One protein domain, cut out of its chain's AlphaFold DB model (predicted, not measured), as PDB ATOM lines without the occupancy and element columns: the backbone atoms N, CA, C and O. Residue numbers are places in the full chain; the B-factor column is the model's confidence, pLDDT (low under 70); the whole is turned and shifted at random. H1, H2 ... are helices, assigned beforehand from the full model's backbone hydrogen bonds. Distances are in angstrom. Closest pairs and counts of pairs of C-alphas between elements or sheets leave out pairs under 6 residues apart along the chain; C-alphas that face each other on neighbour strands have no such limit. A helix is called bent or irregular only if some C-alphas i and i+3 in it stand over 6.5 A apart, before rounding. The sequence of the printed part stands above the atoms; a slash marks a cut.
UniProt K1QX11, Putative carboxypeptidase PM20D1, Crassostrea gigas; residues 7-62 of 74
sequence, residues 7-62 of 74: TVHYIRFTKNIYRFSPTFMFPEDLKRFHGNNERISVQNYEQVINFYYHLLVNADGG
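What this domain is: This is residues 7 to 62 of the 74 residues of the protein "Putative carboxypeptidase PM20D1" of Crassostrea gigas (UniProt K1QX11). The printed part is a loose, open U: one long helix, H3, makes one limb, and a long stretch with no named element, residues 11 to 26, runs along the other. Short helix H2 and the link after it join the limbs at one end; at the open end, residues 8 to 16, with most of the tiny helix H1, and residues 53 to 62, with the last part of H3, stick out separately. The 56 printed residues hold three named helices, in the order H1, H2, H3, and no named strand; the class is all helix. The whole is loose, with a radius of gyration of the C-alphas of 14.5 A and spans of 37 by 27 by 15 A.

Where its parts are: H3, residues 42 to 60, is 27.4 A long from first to last C-alpha; C-alpha 42 is at (-18.272, -19.719, -28.545) and C-alpha 60 at (-29.013, -21.611, -53.710). H2, residues 27 to 32, measures 10.1 A. It is neither bent nor irregular, but only just: C-alphas 28 and 31 are 6.5 A apart. H1, residues 7 to 10, measures 4.9 A and begins with C-alpha 7 at (-40.460, -32.085, -38.435).

How they stand to each other: H3 touches no helix. H2 and H3 are apart, with no C-alpha of the one within 8 A of the other. H1 is apart from H2 and from H3, with no C-alpha of H1 within 8 A of either. In H3 every O i to N i+4 pair is within hydrogen-bond range; in H2 0 of 2 are, beside 2 of 3 O i to N i+3 pairs, and H1 is too short for an O i to N i+4 pair.

The domain as a whole: The two C-alphas farthest apart, those of Asn 36 and Gly 62, are 41.1 A apart. The link from H1 to H2, 16 residues, is long; that from H2 to H3, 9 residues, is short. The printed part has no cut. Its mean pLDDT is 92.9, and no printed residue is under 70.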
ATOM      1  N   THR A   7     -40.536 -31.045 -37.404       92.62
ATOM      2  CA  THR A   7     -40.460 -32.085 -38.435       92.62
ATOM      3  C   THR A   7     -41.658 -33.031 -38.428       92.62
ATOM      4  O   THR A   7     -42.064 -33.440 -39.510       92.62
ATOM      5  N   VAL A   8     -42.249 -33.359 -37.269       93.19
ATOM      6  CA  VAL A   8     -43.444 -34.228 -37.190       93.19
ATOM      7  C   VAL A   8     -44.605 -33.723 -38.058       93.19
ATOM      8  O   VAL A   8     -45.367 -34.528 -38.588       93.19
ATOM      9  N   HIS A   9     -44.698 -32.409 -38.265       94.44
ATOM     10  CA  HIS A   9     -45.702 -31.773 -39.114       94.44
ATOM     11  C   HIS A   9     -45.312 -31.766 -40.600       94.44
ATOM     12  O   HIS A   9     -46.188 -31.680 -41.454       94.44
ATOM     13  N   TYR A  10     -44.022 -31.917 -40.924       94.12
ATOM     14  CA  TYR A  10     -43.497 -31.851 -42.292       94.12
ATOM     15  C   TYR A  10     -43.223 -33.218 -42.939       94.12
ATOM     16  O   TYR A  10     -43.100 -33.286 -44.162       94.12
ATOM     17  N   ILE A  11     -43.188 -34.315 -42.165       94.31
ATOM     18  CA  ILE A  11     -42.830 -35.662 -42.669       94.31
ATOM     19  C   ILE A  11     -43.685 -36.162 -43.837       94.31
ATOM     20  O   ILE A  11     -43.233 -37.009 -44.601       94.31
ATOM     21  N   ARG A  12     -44.926 -35.676 -43.965       95.56
ATOM     22  CA  ARG A  12     -45.850 -36.096 -45.029       95.56
ATOM     23  C   ARG A  12     -45.715 -35.273 -46.309       95.56
ATOM     24  O   ARG A  12     -46.195 -35.720 -47.340       95.56
ATOM     25  N   PHE A  13     -45.093 -34.096 -46.248       95.56
ATOM     26  CA  PHE A  13     -45.038 -33.163 -47.377       95.56
ATOM     27  C   PHE A  13     -43.752 -33.277 -48.192       95.56
ATOM     28  O   PHE A  13     -43.730 -32.906 -49.359       95.56
ATOM     29  N   THR A  14     -42.661 -33.761 -47.595       93.88
ATOM     30  CA  THR A  14     -41.372 -33.849 -48.286       93.88
ATOM     31  C   THR A  14     -40.474 -34.929 -47.696       93.88
ATOM     32  O   THR A  14     -40.541 -35.238 -46.508       93.88
ATOM     33  N   LYS A  15     -39.592 -35.480 -48.536       90.62
ATOM     34  CA  LYS A  15     -38.496 -36.371 -48.124       90.62
ATOM     35  C   LYS A  15     -37.200 -35.605 -47.826       90.62
ATOM     36  O   LYS A  15     -36.268 -36.186 -47.278       90.62
ATOM     37  N   ASN A  16     -37.150 -34.306 -48.138       91.62
ATOM     38  CA  ASN A  16     -35.984 -33.441 -47.943       91.62
ATOM     39  C   ASN A  16     -35.909 -32.955 -46.489       91.62
ATOM     40  O   ASN A  16     -36.043 -31.770 -46.191       91.62
ATOM     41  N   ILE A  17     -35.757 -33.903 -45.566       91.69
ATOM     42  CA  ILE A  17     -35.790 -33.673 -44.125       91.69
ATOM     43  C   ILE A  17     -34.401 -33.933 -43.546       91.69
ATOM     44  O   ILE A  17     -33.943 -35.072 -43.467       91.69
ATOM     45  N   TYR A  18     -33.753 -32.871 -43.076       90.12
ATOM     46  CA  TYR A  18     -32.437 -32.931 -42.446       90.12
ATOM     47  C   TYR A  18     -32.596 -32.861 -40.920       90.12
ATOM     48  O   TYR A  18     -33.006 -31.839 -40.377       90.12
ATOM     49  N   ARG A  19     -32.306 -33.964 -40.211       90.25
ATOM     50  CA  ARG A  19     -32.495 -34.096 -38.745       90.25
ATOM     51  C   ARG A  19     -31.181 -34.216 -37.973       90.25
ATOM     52  O   ARG A  19     -30.995 -35.145 -37.179       90.25
ATOM     53  N   PHE A  20     -30.292 -33.252 -38.160       90.44
ATOM     54  CA  PHE A  20     -29.053 -33.128 -37.395       90.44
ATOM     55  C   PHE A  20     -28.814 -31.665 -36.999       90.44
ATOM     56  O   PHE A  20     -29.423 -30.758 -37.555       90.44
ATOM     57  N   SER A  21     -27.930 -31.459 -36.025       90.06
ATOM     58  CA  SER A  21     -27.393 -30.147 -35.660       90.06
ATOM     59  C   SER A  21     -25.888 -30.176 -35.941       90.06
ATOM     60  O   SER A  21     -25.256 -31.161 -35.551       90.06
ATOM     61  N   PRO A  22     -25.288 -29.153 -36.577       95.00
ATOM     62  CA  PRO A  22     -23.846 -29.098 -36.845       95.00
ATOM     63  C   PRO A  22     -23.022 -28.726 -35.594       95.00
ATOM     64  O   PRO A  22     -21.887 -28.266 -35.687       95.00
ATOM     65  N   THR A  23     -23.600 -28.882 -34.401       94.00
ATOM     66  CA  THR A  23     -22.925 -28.676 -33.118       94.00
ATOM     67  C   THR A  23     -21.947 -29.812 -32.829       94.00
ATOM     68  O   THR A  23     -22.331 -30.981 -32.884       94.00
ATOM     69  N   PHE A  24     -20.716 -29.478 -32.447       92.94
ATOM     70  CA  PHE A  24     -19.746 -30.445 -31.945       92.94
ATOM     71  C   PHE A  24     -20.091 -30.781 -30.496       92.94
ATOM     72  O   PHE A  24     -20.220 -29.887 -29.665       92.94
ATOM     73  N   MET A  25     -20.252 -32.069 -30.207       90.38
ATOM     74  CA  MET A  25     -20.658 -32.554 -28.892       90.38
ATOM     75  C   MET A  25     -19.660 -33.575 -28.369       90.38
ATOM     76  O   MET A  25     -19.283 -34.506 -29.085       90.38
ATOM     77  N   PHE A  26     -19.304 -33.434 -27.100       90.19
ATOM     78  CA  PHE A  26     -18.589 -34.434 -26.317       90.19
ATOM     79  C   PHE A  26     -19.570 -35.193 -25.408       90.19
ATOM     80  O   PHE A  26     -20.681 -34.709 -25.157       90.19
ATOM     81  N   PRO A  27     -19.214 -36.385 -24.895       91.50
ATOM     82  CA  PRO A  27     -20.098 -37.171 -24.028       91.50
ATOM     83  C   PRO A  27     -20.678 -36.381 -22.841       91.50
ATOM     84  O   PRO A  27     -21.838 -36.562 -22.468       91.50
ATOM     85  N   GLU A  28     -19.910 -35.447 -22.280       89.88
ATOM     86  CA  GLU A  28     -20.296 -34.602 -21.146       89.88
ATOM     87  C   GLU A  28     -21.341 -33.537 -21.505       89.88
ATOM     88  O   GLU A  28     -21.946 -32.943 -20.601       89.88
ATOM     89  N   ASP A  29     -21.547 -33.275 -22.796       91.31
ATOM     90  CA  ASP A  29     -22.511 -32.302 -23.303       91.31
ATOM     91  C   ASP A  29     -23.912 -32.911 -23.443       91.31
ATOM     92  O   ASP A  29     -24.899 -32.183 -23.374       91.31
ATOM     93  N   LEU A  30     -24.034 -34.241 -23.543       88.75
ATOM     94  CA  LEU A  30     -25.322 -34.924 -23.743       88.75
ATOM     95  C   LEU A  30     -26.336 -34.632 -22.628       88.75
ATOM     96  O   LEU A  30     -27.527 -34.495 -22.887       88.75
ATOM     97  N   LYS A  31     -25.863 -34.469 -21.389       91.06
ATOM     98  CA  LYS A  31     -26.707 -34.116 -20.233       91.06
ATOM     99  C   LYS A  31     -27.227 -32.675 -20.257       91.06
ATOM    100  O   LYS A  31     -28.004 -32.304 -19.383       91.06
ATOM    101  N   ARG A  32     -26.729 -31.838 -21.174       91.44
ATOM    102  CA  ARG A  32     -27.107 -30.422 -21.262       91.44
ATOM    103  C   ARG A  32     -28.361 -30.200 -22.092       91.44
ATOM    104  O   ARG A  32     -29.015 -29.194 -21.862       91.44
ATOM    105  N   PHE A  33     -28.712 -31.114 -22.996       90.56
ATOM    106  CA  PHE A  33     -29.958 -31.020 -23.759       90.56
ATOM    107  C   PHE A  33     -31.154 -31.032 -22.812       90.56
ATOM    108  O   PHE A  33     -31.390 -32.039 -22.142       90.56
ATOM    109  N   HIS A  34     -31.882 -29.912 -22.739       91.56
ATOM    110  CA  HIS A  34     -32.978 -29.712 -21.782       91.56
ATOM    111  C   HIS A  34     -32.554 -29.878 -20.309       91.56
ATOM    112  O   HIS A  34     -33.376 -30.184 -19.442       91.56
ATOM    113  N   GLY A  35     -31.261 -29.706 -20.027       91.31
ATOM    114  CA  GLY A  35     -30.668 -29.835 -18.703       91.31
ATOM    115  C   GLY A  35     -30.266 -28.487 -18.108       91.31
ATOM    116  O   GLY A  35     -30.437 -27.422 -18.696       91.31
ATOM    117  N   ASN A  36     -29.674 -28.525 -16.915       94.94
ATOM    118  CA  ASN A  36     -29.195 -27.315 -16.253       94.94
ATOM    119  C   ASN A  36     -28.006 -26.696 -17.004       94.94
ATOM    120  O   ASN A  36     -27.041 -27.391 -17.337       94.94
ATOM    121  N   ASN A  37     -28.031 -25.367 -17.159       94.81
ATOM    122  CA  ASN A  37     -26.964 -24.588 -17.793       94.81
ATOM    123  C   ASN A  37     -26.620 -25.105 -19.206       94.81
ATOM    124  O   ASN A  37     -25.450 -25.361 -19.525       94.81
ATOM    125  N   GLU A  38     -27.654 -25.312 -20.026       94.38
ATOM    126  CA  GLU A  38     -27.522 -25.654 -21.441       94.38
ATOM    127  C   GLU A  38     -26.651 -24.618 -22.163       94.38
ATOM    128  O   GLU A  38     -26.904 -23.417 -22.091       94.38
ATOM    129  N   ARG A  39     -25.564 -25.080 -22.792       94.56
ATOM    130  CA  ARG A  39     -24.570 -24.215 -23.439       94.56
ATOM    131  C   ARG A  39     -23.660 -24.995 -24.377       94.56
ATOM    132  O   ARG A  39     -23.364 -26.170 -24.135       94.56
ATOM    133  N   ILE A  40     -23.125 -24.270 -25.349       95.44
ATOM    134  CA  ILE A  40     -22.025 -24.674 -26.226       95.44
ATOM    135  C   ILE A  40     -20.877 -23.662 -26.100       95.44
ATOM    136  O   ILE A  40     -21.063 -22.573 -25.552       95.44
ATOM    137  N   SER A  41     -19.679 -24.008 -26.576       95.81
ATOM    138  CA  SER A  41     -18.571 -23.048 -26.630       95.81
ATOM    139  C   SER A  41     -18.820 -21.978 -27.700       95.81
ATOM    140  O   SER A  41     -19.499 -22.231 -28.696       95.81
ATOM    141  N   VAL A  42     -18.217 -20.796 -27.535       97.75
ATOM    142  CA  VAL A  42     -18.272 -19.719 -28.545       97.75
ATOM    143  C   VAL A  42     -17.722 -20.198 -29.892       97.75
ATOM    144  O   VAL A  42     -18.323 -19.954 -30.931       97.75
ATOM    145  N   GLN A  43     -16.635 -20.973 -29.870       97.75
ATOM    146  CA  GLN A  43     -16.064 -21.561 -31.079       97.75
ATOM    147  C   GLN A  43     -17.027 -22.551 -31.754       97.75
ATOM    148  O   GLN A  43     -17.068 -22.640 -32.980       97.75
ATOM    149  N   ASN A  44     -17.802 -23.329 -30.988       97.19
ATOM    150  CA  ASN A  44     -18.799 -24.203 -31.594       97.19
ATOM    151  C   ASN A  44     -19.960 -23.390 -32.188       97.19
ATOM    152  O   ASN A  44     -20.401 -23.710 -33.288       97.19
ATOM    153  N   TYR A  45     -20.403 -22.327 -31.516       97.25
ATOM    154  CA  TYR A  45     -21.424 -21.416 -32.037       97.25
ATOM    155  C   TYR A  45     -21.025 -20.805 -33.391       97.25
ATOM    156  O   TYR A  45     -21.806 -20.855 -34.341       97.25
ATOM    157  N   GLU A  46     -19.786 -20.328 -33.521       98.25
ATOM    158  CA  GLU A  46     -19.246 -19.818 -34.787       98.25
ATOM    159  C   GLU A  46     -19.258 -20.884 -35.895       98.25
ATOM    160  O   GLU A  46     -19.716 -20.629 -37.009       98.25
ATOM    161  N   GLN A  47     -18.826 -22.111 -35.587       98.00
ATOM    162  CA  GLN A  47     -18.825 -23.215 -36.556       98.00
ATOM    163  C   GLN A  47     -20.235 -23.598 -37.024       98.00
ATOM    164  O   GLN A  47     -20.424 -23.928 -38.195       98.00
ATOM    165  N   VAL A  48     -21.232 -23.517 -36.137       97.62
ATOM    166  CA  VAL A  48     -22.645 -23.741 -36.480       97.62
ATOM    167  C   VAL A  48     -23.139 -22.674 -37.457       97.62
ATOM    168  O   VAL A  48     -23.764 -23.018 -38.462       97.62
ATOM    169  N   ILE A  49     -22.831 -21.397 -37.202       97.50
ATOM    170  CA  ILE A  49     -23.166 -20.298 -38.121       97.50
ATOM    171  C   ILE A  49     -22.519 -20.539 -39.483       97.50
ATOM    172  O   ILE A  49     -23.203 -20.479 -40.505       97.50
ATOM    173  N   ASN A  50     -21.223 -20.857 -39.496       97.94
ATOM    174  CA  ASN A  50     -20.479 -21.092 -40.728       97.94
ATOM    175  C   ASN A  50     -21.077 -22.250 -41.548       97.94
ATOM    176  O   ASN A  50     -21.252 -22.137 -42.762       97.94
ATOM    177  N   PHE A  51     -21.464 -23.342 -40.879       97.38
ATOM    178  CA  PHE A  51     -22.130 -24.469 -41.527       97.38
ATOM    179  C   PHE A  51     -23.435 -24.047 -42.210       97.38
ATOM    180  O   PHE A  51     -23.623 -24.331 -43.393       97.38
ATOM    181  N   TYR A  52     -24.336 -23.367 -41.492       96.44
ATOM    182  CA  TYR A  52     -25.623 -22.965 -42.063       96.44
ATOM    183  C   TYR A  52     -25.472 -21.919 -43.167       96.44
ATOM    184  O   TYR A  52     -26.173 -22.011 -44.172       96.44
ATOM    185  N   TYR A  53     -24.534 -20.978 -43.031       96.50
ATOM    186  CA  TYR A  53     -24.215 -20.016 -44.086       96.50
ATOM    187  C   TYR A  53     -23.837 -20.729 -45.390       96.50
ATOM    188  O   TYR A  53     -24.460 -20.505 -46.429       96.50
ATOM    189  N   HIS A  54     -22.873 -21.650 -45.332       95.81
ATOM    190  CA  HIS A  54     -22.447 -22.388 -46.517       95.81
ATOM    191  C   HIS A  54     -23.504 -23.363 -47.032       95.81
ATOM    192  O   HIS A  54     -23.624 -23.521 -48.243       95.81
ATOM    193  N   LEU A  55     -24.297 -23.985 -46.153       93.25
ATOM    194  CA  LEU A  55     -25.424 -24.818 -46.571       93.25
ATOM    195  C   LEU A  55     -26.409 -24.012 -47.426       93.25
ATOM    196  O   LEU A  55     -26.798 -24.481 -48.491       93.25
ATOM    197  N   LEU A  56     -26.783 -22.811 -46.977       92.19
ATOM    198  CA  LEU A  56     -27.729 -21.950 -47.687       92.19
ATOM    199  C   LEU A  56     -27.162 -21.475 -49.029       92.19
ATOM    200  O   LEU A  56     -27.824 -21.633 -50.049       92.19
ATOM    201  N   VAL A  57     -25.924 -20.967 -49.049       93.25
ATOM    202  CA  VAL A  57     -25.273 -20.495 -50.286       93.25
ATOM    203  C   VAL A  57     -25.110 -21.627 -51.301       93.25
ATOM    204  O   VAL A  57     -25.382 -21.441 -52.484       93.25
ATOM    205  N   ASN A  58     -24.702 -22.818 -50.858       91.75
ATOM    206  CA  ASN A  58     -24.513 -23.958 -51.757       91.75
ATOM    207  C   ASN A  58     -25.845 -24.548 -52.241       91.75
ATOM    208  O   ASN A  58     -25.904 -25.070 -53.351       91.75
ATOM    209  N   ALA A  59     -26.902 -24.480 -51.424       88.44
ATOM    210  CA  ALA A  59     -28.241 -24.896 -51.829       88.44
ATOM    211  C   ALA A  59     -28.857 -23.935 -52.859       88.44
ATOM    212  O   ALA A  59     -29.575 -24.393 -53.743       88.44
ATOM    213  N   ASP A  60     -28.559 -22.637 -52.761       87.38
ATOM    214  CA  ASP A  60     -29.013 -21.611 -53.710       87.38
ATOM    215  C   ASP A  60     -28.217 -21.636 -55.027       87.38
ATOM    216  O   ASP A  60     -28.781 -21.529 -56.112       87.38
ATOM    217  N   GLY A  61     -26.899 -21.849 -54.949       82.94
ATOM    218  CA  GLY A  61     -26.012 -21.888 -56.117       82.94
ATOM    219  C   GLY A  61     -26.108 -23.158 -56.974       82.94
ATOM    220  O   GLY A  61     -25.483 -23.227 -58.034       82.94
ATOM    221  N   GLY A  62     -26.850 -24.176 -56.533       70.62
ATOM    222  CA  GLY A  62     -27.090 -25.395 -57.304       70.62
ATOM    223  C   GLY A  62     -28.192 -25.196 -58.344       70.62
ATOM    224  O   GLY A  62     -29.224 -24.596 -58.059       70.62
TER     225      GLY A  62